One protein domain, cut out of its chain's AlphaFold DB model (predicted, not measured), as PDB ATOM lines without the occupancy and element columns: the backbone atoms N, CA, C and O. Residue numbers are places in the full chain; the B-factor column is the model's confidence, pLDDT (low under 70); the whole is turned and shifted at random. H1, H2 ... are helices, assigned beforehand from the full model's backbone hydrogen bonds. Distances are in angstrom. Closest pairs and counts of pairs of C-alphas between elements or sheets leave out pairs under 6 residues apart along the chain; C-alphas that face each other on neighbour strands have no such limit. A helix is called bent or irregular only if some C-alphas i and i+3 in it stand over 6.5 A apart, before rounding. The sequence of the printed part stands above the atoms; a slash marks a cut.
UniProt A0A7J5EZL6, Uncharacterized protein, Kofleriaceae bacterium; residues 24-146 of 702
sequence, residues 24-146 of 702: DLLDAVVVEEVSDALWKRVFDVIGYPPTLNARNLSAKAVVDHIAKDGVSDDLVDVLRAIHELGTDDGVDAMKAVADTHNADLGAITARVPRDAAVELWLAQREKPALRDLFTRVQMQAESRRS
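What this domain is: This is residues 24 to 146 of the 702 residues of an uncharacterized protein of Kofleriaceae bacterium (UniProt A0A7J5EZL6). You will see a compact group of helices with H7 in its middle: on one side the hairpin of H7 and H8 has H5 packed across H8 and short H6 packed on H7, and on the other side H2 packs on H7. H4 crosses H7 and reaches H8, while H1 and H3 make the far end together with the loop of residues 47 to 58. The printed part has 123 residues with eight named helices, H1 to H8 in order along the chain, and no named strand; the class is all helix. It is compact, with a radius of gyration of the C-alphas of 14.2 A, and its C-alphas span 43 by 29 by 23 A.

Where its parts are: Find C-alpha 28 at (36.757, 9.139, 35.472), where H1 begins; it ends at residue 32. H2, residues 36 to 46, and H3, residues 59 to 69, are each 15.2 A long from first to last C-alpha. H4 takes residues 73 to 85, 18.2 A, and H5 residues 88 to 101, 20.0 A. After H6, residues 106 to 109, find C-alpha 113 at (37.066, -5.738, 29.849), where H7 starts; it runs 20.2 A to residue 126. H8, residues 129 to 145, is 25.7 A long and ends at C-alpha 145 (21.904, -6.101, 31.547). H8 is irregular, only just: C-alphas 129 and 132 are 6.52 A apart.

How they stand to each other: Begin at H7, the hub, which touches five helices. It forms a helical hairpin with H8, a shallow tilt of 32 degrees, opposite ways; their closest C-alphas, Gln 124 and Leu 130, are 4.6 A apart. H2 touches H7 at a shallow tilt of 29 degrees, the same way, closest at Val 42 and Leu 122, 7.1 A between C-alphas. H4 touches H7 at a steep tilt of 48 degrees, opposite ways, with C-alphas 85 and 117 closest at 5.4 A. With residues 81 to 85 alone H4 touches H8, closest at C-alphas 85 and 141, 6.7 A. H5 touches H8 at a steep tilt of 47 degrees, opposite ways; the closest C-alphas, Gly 90 and Ala 141, are 5.2 A apart. H6 touches H7, closest at C-alphas 108 and 116, 5.2 A. Farther out, H3 touches H1, closest at C-alphas 59 and 32, 4.9 A, and is apart from H7. Every O i to N i+4 pair is within hydrogen-bond range in H1 to H5, against 9 of 10 in H7 and 12 of 13 in H8; H6 is too short for one.

The domain as a whole: The C-alphas of Lys 68 and Asn 102, the two farthest apart, are 43.3 A apart. The printed part has no cut. The link from H2 to H3, 12 residues, is long; the other links are tight. Mean pLDDT of the printed part is 86.4, and residues 24 to 27 and 145 to 146 are under 70.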
ATOM      1  N   ASP A  24      27.119  11.886  34.192       44.72
ATOM      2  CA  ASP A  24      26.952  10.436  34.150       44.72
ATOM      3  C   ASP A  24      27.851   9.716  33.113       44.72
ATOM      4  O   ASP A  24      28.060   8.511  33.222       44.72
ATOM      5  N   LEU A  25      28.391  10.425  32.108       47.44
ATOM      6  CA  LEU A  25      29.383   9.889  31.150       47.44
ATOM      7  C   LEU A  25      30.838  10.128  31.592       47.44
ATOM      8  O   LEU A  25      31.761   9.564  31.008       47.44
ATOM      9  N   LEU A  26      31.045  10.954  32.618       58.19
ATOM     10  CA  LEU A  26      32.343  11.260  33.218       58.19
ATOM     11  C   LEU A  26      32.555  10.390  34.464       58.19
ATOM     12  O   LEU A  26      32.833  10.885  35.555       58.19
ATOM     13  N   ASP A  27      32.446   9.073  34.301       68.81
ATOM     14  CA  ASP A  27      33.060   8.175  35.273       68.81
ATOM     15  C   ASP A  27      34.563   8.143  34.977       68.81
ATOM     16  O   ASP A  27      35.034   7.396  34.118       68.81
ATOM     17  N   ALA A  28      35.309   9.034  35.635       75.38
ATOM     18  CA  ALA A  28      36.757   9.139  35.472       75.38
ATOM     19  C   ALA A  28      37.443   7.778  35.670       75.38
ATOM     20  O   ALA A  28      38.410   7.487  34.973       75.38
ATOM     21  N   VAL A  29      36.881   6.912  36.523       79.94
ATOM     22  CA  VAL A  29      37.378   5.552  36.754       79.94
ATOM     23  C   VAL A  29      37.315   4.725  35.469       79.94
ATOM     24  O   VAL A  29      38.288   4.077  35.100       79.94
ATOM     25  N   VAL A  30      36.211   4.809  34.722       82.56
ATOM     26  CA  VAL A  30      36.020   4.062  33.466       82.56
ATOM     27  C   VAL A  30      37.020   4.484  32.387       82.56
ATOM     28  O   VAL A  30      37.453   3.652  31.590       82.56
ATOM     29  N   VAL A  31      37.389   5.766  32.353       86.12
ATOM     30  CA  VAL A  31      38.389   6.296  31.412       86.12
ATOM     31  C   VAL A  31      39.804   5.899  31.840       86.12
ATOM     32  O   VAL A  31      40.608   5.514  30.991       86.12
ATOM     33  N   GLU A  32      40.091   5.964  33.143       87.75
ATOM     34  CA  GLU A  32      41.387   5.642  33.754       87.75
ATOM     35  C   GLU A  32      41.743   4.149  33.712       87.75
ATOM     36  O   GLU A  32      42.923   3.805  33.695       87.75
ATOM     37  N   GLU A  33      40.751   3.260  33.633       88.62
ATOM     38  CA  GLU A  33      40.955   1.811  33.490       88.62
ATOM     39  C   GLU A  33      41.421   1.377  32.089       88.62
ATOM     40  O   GLU A  33      41.900   0.251  31.930       88.62
ATOM     41  N   VAL A  34      41.281   2.233  31.071       92.56
ATOM     42  CA  VAL A  34      41.757   1.948  29.710       92.56
ATOM     43  C   VAL A  34      43.235   2.306  29.591       92.56
ATOM     44  O   VAL A  34      43.654   3.411  29.938       92.56
ATOM     45  N   SER A  35      44.032   1.393  29.037       93.25
ATOM     46  CA  SER A  35      45.474   1.612  28.902       93.25
ATOM     47  C   SER A  35      45.827   2.805  27.999       93.25
ATOM     48  O   SER A  35      45.264   2.996  26.919       93.25
ATOM     49  N   ASP A  36      46.847   3.578  28.391       92.62
ATOM     50  CA  ASP A  36      47.326   4.753  27.638       92.62
ATOM     51  C   ASP A  36      47.680   4.421  26.175       92.62
ATOM     52  O   ASP A  36      47.463   5.220  25.261       92.62
ATOM     53  N   ALA A  37      48.191   3.209  25.930       92.31
ATOM     54  CA  ALA A  37      48.506   2.724  24.590       92.31
ATOM     55  C   ALA A  37      47.259   2.597  23.697       92.31
ATOM     56  O   ALA A  37      47.337   2.859  22.494       92.31
ATOM     57  N   LEU A  38      46.111   2.215  24.265       94.00
ATOM     58  CA  LEU A  38      44.848   2.147  23.536       94.00
ATOM     59  C   LEU A  38      44.238   3.521  23.328       94.00
ATOM     60  O   LEU A  38      43.803   3.802  22.213       94.00
ATOM     61  N   TRP A  39      44.291   4.403  24.329       94.56
ATOM     62  CA  TRP A  39      43.895   5.798  24.136       94.56
ATOM     63  C   TRP A  39      44.667   6.441  22.986       94.56
ATOM     64  O   TRP A  39      44.075   7.113  22.144       94.56
ATOM     65  N   LYS A  40      45.972   6.168  22.883       93.88
ATOM     66  CA  LYS A  40      46.792   6.656  21.771       93.88
ATOM     67  C   LYS A  40      46.265   6.187  20.420       93.88
ATOM     68  O   LYS A  40      46.042   7.010  19.540       93.88
ATOM     69  N   ARG A  41      45.983   4.890  20.285       94.56
ATOM     70  CA  ARG A  41      45.407   4.324  19.055       94.56
ATOM     71  C   ARG A  41      44.032   4.902  18.730       94.56
ATOM     72  O   ARG A  41      43.743   5.128  17.562       94.56
ATOM     73  N   VAL A  42      43.200   5.166  19.737       94.12
ATOM     74  CA  VAL A  42      41.912   5.845  19.545       94.12
ATOM     75  C   VAL A  42      42.126   7.222  18.923       94.12
ATOM     76  O   VAL A  42      41.559   7.489  17.867       94.12
ATOM     77  N   PHE A  43      42.978   8.067  19.510       93.69
ATOM     78  CA  PHE A  43      43.241   9.412  18.982       93.69
ATOM     79  C   PHE A  43      44.020   9.422  17.661       93.69
ATOM     80  O   PHE A  43      43.846  10.344  16.867       93.69
ATOM     81  N   ASP A  44      44.798   8.382  17.364       92.62
ATOM     82  CA  ASP A  44      45.384   8.188  16.033       92.62
ATOM     83  C   ASP A  44      44.293   7.962  14.961       92.62
ATOM     84  O   ASP A  44      44.478   8.350  13.808       92.62
ATOM     85  N   VAL A  45      43.146   7.378  15.336       91.81
ATOM     86  CA  VAL A  45      42.001   7.123  14.441       91.81
ATOM     87  C   VAL A  45      41.031   8.306  14.373       91.81
ATOM     88  O   VAL A  45      40.551   8.625  13.287       91.81
ATOM     89  N   ILE A  46      40.708   8.938  15.506       90.69
ATOM     90  CA  ILE A  46      39.688  10.009  15.580       90.69
ATOM     91  C   ILE A  46      40.273  11.424  15.466       90.69
ATOM     92  O   ILE A  46      39.533  12.399  15.375       90.69
ATOM     93  N   GLY A  47      41.603  11.536  15.459       90.44
ATOM     94  CA  GLY A  47      42.330  12.801  15.489       90.44
ATOM     95  C   GLY A  47      42.512  13.344  16.908       90.44
ATOM     96  O   GLY A  47      41.646  13.211  17.770       90.44
ATOM     97  N   TYR A  48      43.656  13.986  17.155       89.31
ATOM     98  CA  TYR A  48      43.961  14.586  18.454       89.31
ATOM     99  C   TYR A  48      43.291  15.959  18.603       89.31
ATOM    100  O   TYR A  48      43.399  16.788  17.692       89.31
ATOM    101  N   PRO A  49      42.659  16.251  19.753       85.25
ATOM    102  CA  PRO A  49      42.200  17.598  20.059       85.25
ATOM    103  C   PRO A  49      43.392  18.532  20.334       85.25
ATOM    104  O   PRO A  49      44.468  18.059  20.697       85.25
ATOM    105  N   PRO A  50      43.229  19.865  20.238       82.19
ATOM    106  CA  PRO A  50      44.337  20.821  20.375       82.19
ATOM    107  C   PRO A  50      45.125  20.727  21.692       82.19
ATOM    108  O   PRO A  50      46.292  21.112  21.745       82.19
ATOM    109  N   THR A  51      44.490  20.239  22.760       81.06
ATOM    110  CA  THR A  51      45.067  20.125  24.105       81.06
ATOM    111  C   THR A  51      45.751  18.779  24.374       81.06
ATOM    112  O   THR A  51      46.477  18.661  25.364       81.06
ATOM    113  N   LEU A  52      45.615  17.792  23.477       86.50
ATOM    114  CA  LEU A  52      46.255  16.477  23.579       86.50
ATOM    115  C   LEU A  52      47.161  16.202  22.376       86.50
ATOM    116  O   LEU A  52      46.934  16.656  21.262       86.50
ATOM    117  N   ASN A  53      48.215  15.424  22.587       86.25
ATOM    118  CA  ASN A  53      49.065  14.905  21.527       86.25
ATOM    119  C   ASN A  53      49.680  13.561  21.936       86.25
ATOM    120  O   ASN A  53      49.711  13.185  23.106       86.25
ATOM    121  N   ALA A  54      50.246  12.851  20.965       81.88
ATOM    122  CA  ALA A  54      50.837  11.529  21.164       81.88
ATOM    123  C   ALA A  54      51.950  11.448  22.236       81.88
ATOM    124  O   ALA A  54      52.333  10.339  22.608       81.88
ATOM    125  N   ARG A  55      52.522  12.580  22.685       81.31
ATOM    126  CA  ARG A  55      53.607  12.625  23.684       81.31
ATOM    127  C   ARG A  55      53.120  12.888  25.108       81.31
ATOM    128  O   ARG A  55      53.851  12.564  26.036       81.31
ATOM    129  N   ASN A  56      51.944  13.488  25.285       81.25
ATOM    130  CA  ASN A  56      51.391  13.849  26.598       81.25
ATOM    131  C   ASN A  56      50.063  13.139  26.912       81.25
ATOM    132  O   ASN A  56      49.394  13.505  27.876       81.25
ATOM    133  N   LEU A  57      49.682  12.153  26.100       88.62
ATOM    134  CA  LEU A  57      48.444  11.415  26.273       88.62
ATOM    135  C   LEU A  57      48.559  10.404  27.419       88.62
ATOM    136  O   LEU A  57      49.393   9.501  27.382       88.62
ATOM    137  N   SER A  58      47.675  10.552  28.397       89.00
ATOM    138  CA  SER A  58      47.373   9.567  29.432       89.00
ATOM    139  C   SER A  58      45.870   9.564  29.685       89.00
ATOM    140  O   SER A  58      45.198  10.549  29.366       89.00
ATOM    141  N   ALA A  59      45.331   8.511  30.292       86.69
ATOM    142  CA  ALA A  59      43.908   8.458  30.620       86.69
ATOM    143  C   ALA A  59      43.449   9.662  31.471       86.69
ATOM    144  O   ALA A  59      42.406  10.260  31.206       86.69
ATOM    145  N   LYS A  60      44.292  10.125  32.404       86.81
ATOM    146  CA  LYS A  60      44.051  11.357  33.170       86.81
ATOM    147  C   LYS A  60      43.993  12.605  32.285       86.81
ATOM    148  O   LYS A  60      43.134  13.458  32.485       86.81
ATOM    149  N   ALA A  61      44.882  12.719  31.296       87.81
ATOM    150  CA  ALA A  61      44.848  13.831  30.349       87.81
ATOM    151  C   ALA A  61      43.562  13.813  29.502       87.81
ATOM    152  O   ALA A  61      43.027  14.874  29.182       87.81
ATOM    153  N   VAL A  62      43.034  12.624  29.187       86.81
ATOM    154  CA  VAL A  62      41.736  12.462  28.514       86.81
ATOM    155  C   VAL A  62      40.594  12.949  29.409       86.81
ATOM    156  O   VAL A  62      39.784  13.750  28.952       86.81
ATOM    157  N   VAL A  63      40.555  12.554  30.687       86.12
ATOM    158  CA  VAL A  63      39.560  13.060  31.656       86.12
ATOM    159  C   VAL A  63      39.629  14.587  31.778       86.12
ATOM    160  O   VAL A  63      38.602  15.261  31.697       86.12
ATOM    161  N   ASP A  64      40.837  15.143  31.911       84.00
ATOM    162  CA  ASP A  64      41.056  16.589  32.007       84.00
ATOM    163  C   ASP A  64      40.586  17.333  30.747       84.00
ATOM    164  O   ASP A  64      40.040  18.434  30.854       84.00
ATOM    165  N   HIS A  65      40.788  16.747  29.562       85.38
ATOM    166  CA  HIS A  65      40.301  17.297  28.297       85.38
ATOM    167  C   HIS A  65      38.771  17.292  28.239       85.38
ATOM    168  O   HIS A  65      38.172  18.341  28.006       85.38
ATOM    169  N   ILE A  66      38.139  16.152  28.536       83.38
ATOM    170  CA  ILE A  66      36.674  16.008  28.550       83.38
ATOM    171  C   ILE A  66      36.042  17.041  29.493       83.38
ATOM    172  O   ILE A  66      35.044  17.675  29.149       83.38
ATOM    173  N   ALA A  67      36.643  17.250  30.668       77.25
ATOM    174  CA  ALA A  67      36.148  18.192  31.665       77.25
ATOM    175  C   ALA A  67      36.288  19.671  31.254       77.25
ATOM    176  O   ALA A  67      35.495  20.500  31.706       77.25
ATOM    177  N   LYS A  68      37.295  20.022  30.442       77.38
ATOM    178  CA  LYS A  68      37.612  21.417  30.074       77.38
ATOM    179  C   LYS A  68      37.044  21.836  28.725       77.38
ATOM    180  O   LYS A  68      36.478  22.920  28.618       77.38
ATOM    181  N   ASP A  69      37.209  20.985  27.722       75.62
ATOM    182  CA  ASP A  69      37.010  21.328  26.313       75.62
ATOM    183  C   ASP A  69      35.797  20.602  25.699       75.62
ATOM    184  O   ASP A  69      35.368  20.941  24.595       75.62
ATOM    185  N   GLY A  70      35.214  19.634  26.417       73.50
ATOM    186  CA  GLY A  70      34.108  18.800  25.948       73.50
ATOM    187  C   GLY A  70      34.574  17.561  25.175       73.50
ATOM    188  O   GLY A  70      35.719  17.134  25.282       73.50
ATOM    189  N   VAL A  71      33.662  16.947  24.417       78.25
ATOM    190  CA  VAL A  71      33.896  15.703  23.659       78.25
ATOM    191  C   VAL A  71      33.500  15.871  22.200       78.25
ATOM    192  O   VAL A  71      32.504  16.525  21.897       78.25
ATOM    193  N   SER A  72      34.259  15.243  21.302       82.81
ATOM    194  CA  SER A  72      33.831  15.018  19.920       82.81
ATOM    195  C   SER A  72      32.847  13.847  19.839       82.81
ATOM    196  O   SER A  72      32.862  12.964  20.697       82.81
ATOM    197  N   ASP A  73      32.032  13.798  18.781       79.31
ATOM    198  CA  ASP A  73      31.074  12.702  18.553       79.31
ATOM    199  C   ASP A  73      31.767  11.329  18.508       79.31
ATOM    200  O   ASP A  73      31.303  10.360  19.108       79.31
ATOM    201  N   ASP A  74      32.939  11.259  17.873       85.44
ATOM    202  CA  ASP A  74      33.754  10.045  17.822       85.44
ATOM    203  C   ASP A  74      34.247   9.607  19.212       85.44
ATOM    204  O   ASP A  74      34.277   8.412  19.513       85.44
ATOM    205  N   LEU A  75      34.611  10.556  20.083       86.56
ATOM    206  CA  LEU A  75      35.014  10.250  21.456       86.56
ATOM    207  C   LEU A  75      33.813   9.792  22.298       86.56
ATOM    208  O   LEU A  75      33.944   8.859  23.087       86.56
ATOM    209  N   VAL A  76      32.628  10.378  22.087       83.81
ATOM    210  CA  VAL A  76      31.371   9.905  22.700       83.81
ATOM    211  C   VAL A  76      31.081   8.462  22.301       83.81
ATOM    212  O   VAL A  76      30.723   7.650  23.153       83.81
ATOM    213  N   ASP A  77      31.266   8.117  21.028       84.56
ATOM    214  CA  ASP A  77      31.041   6.764  20.524       84.56
ATOM    215  C   ASP A  77      31.975   5.728  21.171       84.56
ATOM    216  O   ASP A  77      31.524   4.629  21.515       84.56
ATOM    217  N   VAL A  78      33.250   6.071  21.387       90.62
ATOM    218  CA  VAL A  78      34.212   5.214  22.106       90.62
ATOM    219  C   VAL A  78      33.809   5.052  23.567       90.62
ATOM    220  O   VAL A  78      33.732   3.929  24.064       90.62
ATOM    221  N   LEU A  79      33.520   6.157  24.259       88.75
ATOM    222  CA  LEU A  79      33.115   6.138  25.667       88.75
ATOM    223  C   LEU A  79      31.843   5.309  25.869       88.75
ATOM    224  O   LEU A  79      31.753   4.524  26.815       88.75
ATOM    225  N   ARG A  80      30.894   5.401  24.932       85.00
ATOM    226  CA  ARG A  80      29.697   4.557  24.908       85.00
ATOM    227  C   ARG A  80      30.057   3.078  24.762       85.00
ATOM    228  O   ARG A  80      29.552   2.270  25.536       85.00
ATOM    229  N   ALA A  81      30.950   2.717  23.838       89.62
ATOM    230  CA  ALA A  81      31.397   1.332  23.673       89.62
ATOM    231  C   ALA A  81      32.067   0.786  24.945       89.62
ATOM    232  O   ALA A  81      31.777  -0.334  25.364       89.62
ATOM    233  N   ILE A  82      32.907   1.592  25.601       91.38
ATOM    234  CA  ILE A  82      33.532   1.232  26.878       91.38
ATOM    235  C   ILE A  82      32.460   1.005  27.945       91.38
ATOM    236  O   ILE A  82      32.522   0.014  28.668       91.38
ATOM    237  N   HIS A  83      31.466   1.884  28.050       86.81
ATOM    238  CA  HIS A  83      30.405   1.758  29.046       86.81
ATOM    239  C   HIS A  83      29.508   0.528  28.796       86.81
ATOM    240  O   HIS A  83      29.181  -0.220  29.724       86.81
ATOM    241  N   GLU A  84      29.141   0.278  27.540       84.88
ATOM    242  CA  GLU A  84      28.269  -0.826  27.118       84.88
ATOM    243  C   GLU A  84      28.955  -2.197  27.174       84.88
ATOM    244  O   GLU A  84      28.315  -3.181  27.538       84.88
ATOM    245  N   LEU A  85      30.244  -2.280  26.832       91.31
ATOM    246  CA  LEU A  85      30.943  -3.556  26.633       91.31
ATOM    247  C   LEU A  85      32.094  -3.807  27.605       91.31
ATOM    248  O   LEU A  85      32.550  -4.940  27.726       91.31
ATOM    249  N   GLY A  86      32.571  -2.778  28.298       91.25
ATOM    250  CA  GLY A  86      33.737  -2.847  29.173       91.25
ATOM    251  C   GLY A  86      33.473  -3.486  30.535       91.25
ATOM    252  O   GLY A  86      33.985  -3.016  31.543       91.25
ATOM    253  N   THR A  87      32.648  -4.526  30.574       90.06
ATOM    254  CA  THR A  87      32.303  -5.312  31.767       90.06
ATOM    255  C   THR A  87      32.484  -6.796  31.468       90.06
ATOM    256  O   THR A  87      32.494  -7.184  30.300       90.06
ATOM    257  N   ASP A  88      32.550  -7.643  32.496       89.12
ATOM    258  CA  ASP A  88      32.646  -9.101  32.309       89.12
ATOM    259  C   ASP A  88      31.493  -9.644  31.444       89.12
ATOM    260  O   ASP A  88      31.731 -10.368  30.481       89.12
ATOM    261  N   ASP A  89      30.260  -9.170  31.673       84.81
ATOM    262  CA  ASP A  89      29.099  -9.504  30.830       84.81
ATOM    263  C   ASP A  89      29.289  -9.137  29.350       84.81
ATOM    264  O   ASP A  89      28.774  -9.824  28.462       84.81
ATOM    265  N   GLY A  90      30.006  -8.040  29.082       89.19
ATOM    266  CA  GLY A  90      30.311  -7.575  27.734       89.19
ATOM    267  C   GLY A  90      31.353  -8.464  27.064       89.19
ATOM    268  O   GLY A  90      31.167  -8.855  25.913       89.19
ATOM    269  N   VAL A  91      32.387  -8.884  27.797       92.06
ATOM    270  CA  VAL A  91      33.368  -9.877  27.326       92.06
ATOM    271  C   VAL A  91      32.699 -11.229  27.063       92.06
ATOM    272  O   VAL A  91      32.957 -11.860  26.038       92.06
ATOM    273  N   ASP A  92      31.790 -11.669  27.927       89.62
ATOM    274  CA  ASP A  92      31.041 -12.906  27.707       89.62
ATOM    275  C   ASP A  92      30.064 -12.796  26.528       89.62
ATOM    276  O   ASP A  92      29.787 -13.793  25.858       89.62
ATOM    277  N   ALA A  93      29.534 -11.601  26.247       89.00
ATOM    278  CA  ALA A  93      28.769 -11.342  25.031       89.00
ATOM    279  C   ALA A  93      29.668 -11.411  23.785       89.00
ATOM    280  O   ALA A  93      29.265 -12.019  22.795       89.00
ATOM    281  N   MET A  94      30.894 -10.871  23.846       93.75
ATOM    282  CA  MET A  94      31.884 -10.994  22.765       93.75
ATOM    283  C   MET A  94      32.197 -12.456  22.456       93.75
ATOM    284  O   MET A  94      32.135 -12.844  21.293       93.75
ATOM    285  N   LYS A  95      32.487 -13.271  23.479       91.25
ATOM    286  CA  LYS A  95      32.781 -14.704  23.318       91.25
ATOM    287  C   LYS A  95      31.604 -15.456  22.703       91.25
ATOM    288  O   LYS A  95      31.774 -16.125  21.695       91.25
ATOM    289  N   ALA A  96      30.399 -15.270  23.246       87.12
ATOM    290  CA  ALA A  96      29.209 -15.947  22.735       87.12
ATOM    291  C   ALA A  96      28.925 -15.604  21.261       87.12
ATOM    292  O   ALA A  96      28.632 -16.486  20.461       87.12
ATOM    293  N   VAL A  97      29.035 -14.326  20.885       88.94
ATOM    294  CA  VAL A  97      28.827 -13.884  19.498       88.94
ATOM    295  C   VAL A  97      29.957 -14.380  18.584       88.94
ATOM    296  O   VAL A  97      29.689 -14.783  17.453       88.94
ATOM    297  N   ALA A  98      31.204 -14.389  19.061       90.12
ATOM    298  CA  ALA A  98      32.347 -14.931  18.331       90.12
ATOM    299  C   ALA A  98      32.178 -16.424  18.023       90.12
ATOM    300  O   ALA A  98      32.337 -16.819  16.869       90.12
ATOM    301  N   ASP A  99      31.783 -17.220  19.017       87.25
ATOM    302  CA  ASP A  99      31.553 -18.658  18.873       87.25
ATOM    303  C   ASP A  99      30.423 -18.944  17.872       87.25
ATOM    304  O   ASP A  99      30.595 -19.738  16.945       87.25
ATOM    305  N   THR A 100      29.289 -18.242  17.993       85.12
ATOM    306  CA  THR A 100      28.132 -18.403  17.093       85.12
ATOM    307  C   THR A 100      28.467 -18.080  15.635       85.12
ATOM    308  O   THR A 100      27.945 -18.723  14.723       85.12
ATOM    309  N   HIS A 101      29.344 -17.103  15.395       85.62
ATOM    310  CA  HIS A 101      29.712 -16.664  14.047       85.62
ATOM    311  C   HIS A 101      31.077 -17.176  13.572       85.62
ATOM    312  O   HIS A 101      31.527 -16.778  12.496       85.62
ATOM    313  N   ASN A 102      31.717 -18.064  14.338       88.12
ATOM    314  CA  ASN A 102      33.050 -18.595  14.059       88.12
ATOM    315  C   ASN A 102      34.084 -17.483  13.762       88.12
ATOM    316  O   ASN A 102      34.858 -17.565  12.805       88.12
ATOM    317  N   ALA A 103      34.048 -16.407  14.552       88.62
ATOM    318  CA  ALA A 103      34.948 -15.264  14.438       88.62
ATOM    319  C   ALA A 103      36.063 -15.345  15.489       88.62
ATOM    320  O   ALA A 103      35.803 -15.618  16.657       88.62
ATOM    321  N   ASP A 104      37.307 -15.052  15.105       89.56
ATOM    322  CA  ASP A 104      38.419 -15.021  16.058       89.56
ATOM    323  C   ASP A 104      38.476 -13.676  16.799       89.56
ATOM    324  O   ASP A 104      39.005 -12.682  16.292       89.56
ATOM    325  N   LEU A 105      37.918 -13.658  18.013       91.50
ATOM    326  CA  LEU A 105      38.075 -12.572  18.988       91.50
ATOM    327  C   LEU A 105      38.939 -12.988  20.194       91.50
ATOM    328  O   LEU A 105      38.920 -12.307  21.223       91.50
ATOM    329  N   GLY A 106      39.702 -14.085  20.108       90.12
ATOM    330  CA  GLY A 106      40.431 -14.646  21.253       90.12
ATOM    331  C   GLY A 106      41.434 -13.661  21.861       90.12
ATOM    332  O   GLY A 106      41.455 -13.444  23.070       90.12
ATOM    333  N   ALA A 107      42.202 -12.975  21.011       91.38
ATOM    334  CA  ALA A 107      43.166 -11.964  21.452       91.38
ATOM    335  C   ALA A 107      42.507 -10.716  22.075       91.38
ATOM    336  O   ALA A 107      43.092 -10.090  22.956       91.38
ATOM    337  N   ILE A 108      41.295 -10.356  21.636       92.88
ATOM    338  CA  ILE A 108      40.546  -9.207  22.172       92.88
ATOM    339  C   ILE A 108      39.940  -9.574  23.530       92.88
ATOM    340  O   ILE A 108      40.116  -8.846  24.501       92.88
ATOM    341  N   THR A 109      39.286 -10.733  23.620       92.44
ATOM    342  CA  THR A 109      38.580 -11.201  24.829       92.44
ATOM    343  C   THR A 109      39.500 -11.678  25.957       92.44
ATOM    344  O   THR A 109      39.029 -11.882  27.074       92.44
ATOM    345  N   ALA A 110      40.799 -11.840  25.689       92.88
ATOM    346  CA  ALA A 110      41.823 -12.111  26.698       92.88
ATOM    347  C   ALA A 110      42.293 -10.851  27.454       92.88
ATOM    348  O   ALA A 110      42.994 -10.965  28.461       92.88
ATOM    349  N   ARG A 111      41.951  -9.651  26.966       93.31
ATOM    350  CA  ARG A 111      42.278  -8.382  27.629       93.31
ATOM    351  C   ARG A 111      41.320  -8.099  28.785       93.31
ATOM    352  O   ARG A 111      40.257  -8.706  28.895       93.31
ATOM    353  N   VAL A 112      41.684  -7.126  29.622       93.69
ATOM    354  CA  VAL A 112      40.758  -6.582  30.626       93.69
ATOM    355  C   VAL A 112      39.518  -5.993  29.933       93.69
ATOM    356  O   VAL A 112      39.648  -5.478  28.819       93.69
ATOM    357  N   PRO A 113      38.319  -6.040  30.546       94.38
ATOM    358  CA  PRO A 113      37.066  -5.738  29.849       94.38
ATOM    359  C   PRO A 113      37.032  -4.391  29.115       94.38
ATOM    360  O   PRO A 113      36.599  -4.319  27.965       94.38
ATOM    361  N   ARG A 114      37.531  -3.321  29.747       93.50
ATOM    362  CA  ARG A 114      37.572  -1.966  29.169       93.50
ATOM    363  C   ARG A 114      38.484  -1.891  27.940       93.50
ATOM    364  O   ARG A 114      38.064  -1.389  26.900       93.50
ATOM    365  N   ASP A 115      39.678  -2.479  28.021       95.75
ATOM    366  CA  ASP A 115      40.604  -2.597  26.891       95.75
ATOM    367  C   ASP A 115      40.016  -3.456  25.758       95.75
ATOM    368  O   ASP A 115      40.159  -3.113  24.585       95.75
ATOM    369  N   ALA A 116      39.326  -4.555  26.089       95.50
ATOM    370  CA  ALA A 116      38.659  -5.412  25.108       95.50
ATOM    371  C   ALA A 116      37.568  -4.651  24.332       95.50
ATOM    372  O   ALA A 116      37.467  -4.785  23.111       95.50
ATOM    373  N   ALA A 117      36.787  -3.809  25.018       94.81
ATOM    374  CA  ALA A 117      35.772  -2.962  24.394       94.81
ATOM    375  C   ALA A 117      36.377  -1.951  23.408       94.81
ATOM    376  O   ALA A 117      35.884  -1.824  22.282       94.81
ATOM    377  N   VAL A 118      37.466  -1.274  23.794       95.62
ATOM    378  CA  VAL A 118      38.172  -0.324  22.913       95.62
ATOM    379  C   VAL A 118      38.792  -1.034  21.714       95.62
ATOM    380  O   VAL A 118      38.649  -0.571  20.585       95.62
ATOM    381  N   GLU A 119      39.444  -2.177  21.925       95.62
ATOM    382  CA  GLU A 119      40.041  -2.958  20.837       95.62
ATOM    383  C   GLU A 119      39.000  -3.439  19.831       95.62
ATOM    384  O   GLU A 119      39.225  -3.348  18.626       95.62
ATOM    385  N   LEU A 120      37.836  -3.898  20.298       95.12
ATOM    386  CA  LEU A 120      36.755  -4.288  19.399       95.12
ATOM    387  C   LEU A 120      36.211  -3.084  18.612       95.12
ATOM    388  O   LEU A 120      35.962  -3.196  17.409       95.12
ATOM    389  N   TRP A 121      36.071  -1.924  19.264       95.44
ATOM    390  CA  TRP A 121      35.646  -0.682  18.613       95.44
ATOM    391  C   TRP A 121      36.649  -0.200  17.552       95.44
ATOM    392  O   TRP A 121      36.238   0.243  16.477       95.44
ATOM    393  N   LEU A 122      37.954  -0.325  17.809       94.69
ATOM    394  CA  LEU A 122      39.004  -0.035  16.827       94.69
ATOM    395  C   LEU A 122      38.951  -1.038  15.666       94.69
ATOM    396  O   LEU A 122      38.903  -0.650  14.497       94.69
ATOM    397  N   ALA A 123      38.877  -2.332  15.982       92.81
ATOM    398  CA  ALA A 123      38.910  -3.403  14.996       92.81
ATOM    399  C   ALA A 123      37.737  -3.339  14.002       92.81
ATOM    400  O   ALA A 123      37.932  -3.620  12.820       92.81
ATOM    401  N   GLN A 124      36.533  -2.936  14.433       92.12
ATOM    402  CA  GLN A 124      35.385  -2.791  13.522       92.12
ATOM    403  C   GLN A 124      35.504  -1.609  12.549       92.12
ATOM    404  O   GLN A 124      34.957  -1.653  11.441       92.12
ATOM    405  N   ARG A 125      36.267  -0.569  12.910       88.88
ATOM    406  CA  ARG A 125      36.564   0.533  11.986       88.88
ATOM    407  C   ARG A 125      37.519   0.086  10.887       88.88
ATOM    408  O   ARG A 125      37.283   0.405   9.722       88.88
ATOM    409  N   GLU A 126      38.536  -0.690  11.255       87.25
ATOM    410  CA  GLU A 126      39.554  -1.218  10.340       87.25
ATOM    411  C   GLU A 126      39.019  -2.348   9.447       87.25
ATOM    412  O   GLU A 126      39.362  -2.429   8.267       87.25
ATOM    413  N   LYS A 127      38.166  -3.224   9.993       87.94
ATOM    414  CA  LYS A 127      37.653  -4.418   9.310       87.94
ATOM    415  C   LYS A 127      36.131  -4.343   9.166       87.94
ATOM    416  O   LYS A 127      35.420  -4.620  10.133       87.94
ATOM    417  N   PRO A 128      35.597  -4.085   7.956       81.00
ATOM    418  CA  PRO A 128      34.153  -4.006   7.726       81.00
ATOM    419  C   PRO A 128      33.365  -5.238   8.201       81.00
ATOM    420  O   PRO A 128      32.261  -5.089   8.710       81.00
ATOM    421  N   ALA A 129      33.952  -6.437   8.111       80.31
ATOM    422  CA  ALA A 129      33.332  -7.686   8.569       80.31
ATOM    423  C   ALA A 129      33.059  -7.731  10.087       80.31
ATOM    424  O   ALA A 129      32.195  -8.480  10.533       80.31
ATOM    425  N   LEU A 130      33.768  -6.926  10.887       87.81
ATOM    426  CA  LEU A 130      33.569  -6.849  12.336       87.81
ATOM    427  C   LEU A 130      32.497  -5.826  12.742       87.81
ATOM    428  O   LEU A 130      32.135  -5.785  13.913       87.81
ATOM    429  N   ARG A 131      31.951  -5.027  11.813       87.19
ATOM    430  CA  ARG A 131      30.896  -4.037  12.120       87.19
ATOM    431  C   ARG A 131      29.588  -4.696  12.539       87.19
ATOM    432  O   ARG A 131      29.008  -4.338  13.566       87.19
ATOM    433  N   ASP A 132      29.169  -5.706  11.784       84.94
ATOM    434  CA  ASP A 132      27.980  -6.499  12.103       84.94
ATOM    435  C   ASP A 132      28.179  -7.269  13.411       84.94
ATOM    436  O   ASP A 132      27.279  -7.331  14.250       84.94
ATOM    437  N   LEU A 133      29.388  -7.805  13.617       89.31
ATOM    438  CA  LEU A 133      29.765  -8.496  14.848       89.31
ATOM    439  C   LEU A 133      29.702  -7.549  16.055       89.31
ATOM    440  O   LEU A 133      29.092  -7.892  17.061       89.31
ATOM    441  N   PHE A 134      30.254  -6.340  15.940       91.19
ATOM    442  CA  PHE A 134      30.219  -5.319  16.989       91.19
ATOM    443  C   PHE A 134      28.782  -4.961  17.384       91.19
ATOM    444  O   PHE A 134      28.453  -4.959  18.569       91.19
ATOM    445  N   THR A 135      27.901  -4.760  16.398       88.75
ATOM    446  CA  THR A 135      26.475  -4.488  16.646       88.75
ATOM    447  C   THR A 135      25.811  -5.650  17.393       88.75
ATOM    448  O   THR A 135      25.095  -5.430  18.369       88.75
ATOM    449  N   ARG A 136      26.084  -6.900  16.999       89.19
ATOM    450  CA  ARG A 136      25.565  -8.099  17.682       89.19
ATOM    451  C   ARG A 136      26.047  -8.192  19.128       89.19
ATOM    452  O   ARG A 136      25.241  -8.478  20.011       89.19
ATOM    453  N   VAL A 137      27.323  -7.896  19.385       90.62
ATOM    454  CA  VAL A 137      27.890  -7.864  20.744       90.62
ATOM    455  C   VAL A 137      27.188  -6.812  21.604       90.62
ATOM    456  O   VAL A 137      26.749  -7.141  22.705       90.62
ATOM    457  N   GLN A 138      27.016  -5.582  21.105       87.69
ATOM    458  CA  GLN A 138      26.288  -4.524  21.821       87.69
ATOM    459  C   GLN A 138      24.856  -4.948  22.160       87.69
ATOM    460  O   GLN A 138      24.413  -4.830  23.303       87.69
ATOM    461  N   MET A 139      24.142  -5.513  21.186       85.62
ATOM    462  CA  MET A 139      22.765  -5.961  21.381       85.62
ATOM    463  C   MET A 139      22.652  -7.121  22.380       85.62
ATOM    464  O   MET A 139      21.685  -7.181  23.148       85.62
ATOM    465  N   GLN A 140      23.629  -8.030  22.386       83.50
ATOM    466  CA  GLN A 140      23.692  -9.157  23.311       83.50
ATOM    467  C   GLN A 140      24.022  -8.705  24.740       83.50
ATOM    468  O   GLN A 140      23.372  -9.155  25.682       83.50
ATOM    469  N   ALA A 141      24.977  -7.784  24.906       83.19
ATOM    470  CA  ALA A 141      25.333  -7.216  26.206       83.19
ATOM    471  C   ALA A 141      24.149  -6.461  26.839       83.19
ATOM    472  O   ALA A 141      23.794  -6.715  27.990       83.19
ATOM    473  N   GLU A 142      23.464  -5.610  26.068       77.94
ATOM    474  CA  GLU A 142      22.285  -4.871  26.540       77.94
ATOM    475  C   GLU A 142      21.135  -5.811  26.941       77.94
ATOM    476  O   GLU A 142      20.497  -5.628  27.980       77.94
ATOM    477  N   SER A 143      20.907  -6.876  26.159       72.75
ATOM    478  CA  SER A 143      19.871  -7.875  26.463       72.75
ATOM    479  C   SER A 143      20.123  -8.615  27.785       72.75
ATOM    480  O   SER A 143      19.167  -9.072  28.410       72.75
ATOM    481  N   ARG A 144      21.388  -8.745  28.215       71.94
ATOM    482  CA  ARG A 144      21.762  -9.368  29.497       71.94
ATOM    483  C   ARG A 144      21.610  -8.410  30.678       71.94
ATOM    484  O   ARG A 144      21.142  -8.828  31.732       71.94
ATOM    485  N   ARG A 145      21.962  -7.133  30.494       68.31
ATOM    486  CA  ARG A 145      21.904  -6.101  31.547       68.31
ATOM    487  C   ARG A 145      20.479  -5.738  31.957       68.31
ATOM    488  O   ARG A 145      20.238  -5.388  33.108       68.31
ATOM    489  N   SER A 146      19.534  -5.813  31.025       62.91
ATOM    490  CA  SER A 146      18.136  -5.468  31.270       62.91
ATOM    491  C   SER A 146      17.232  -6.618  30.820       62.91
ATOM    492  O   SER A 146      16.787  -6.627  29.671       62.91
TER     493      SER A 146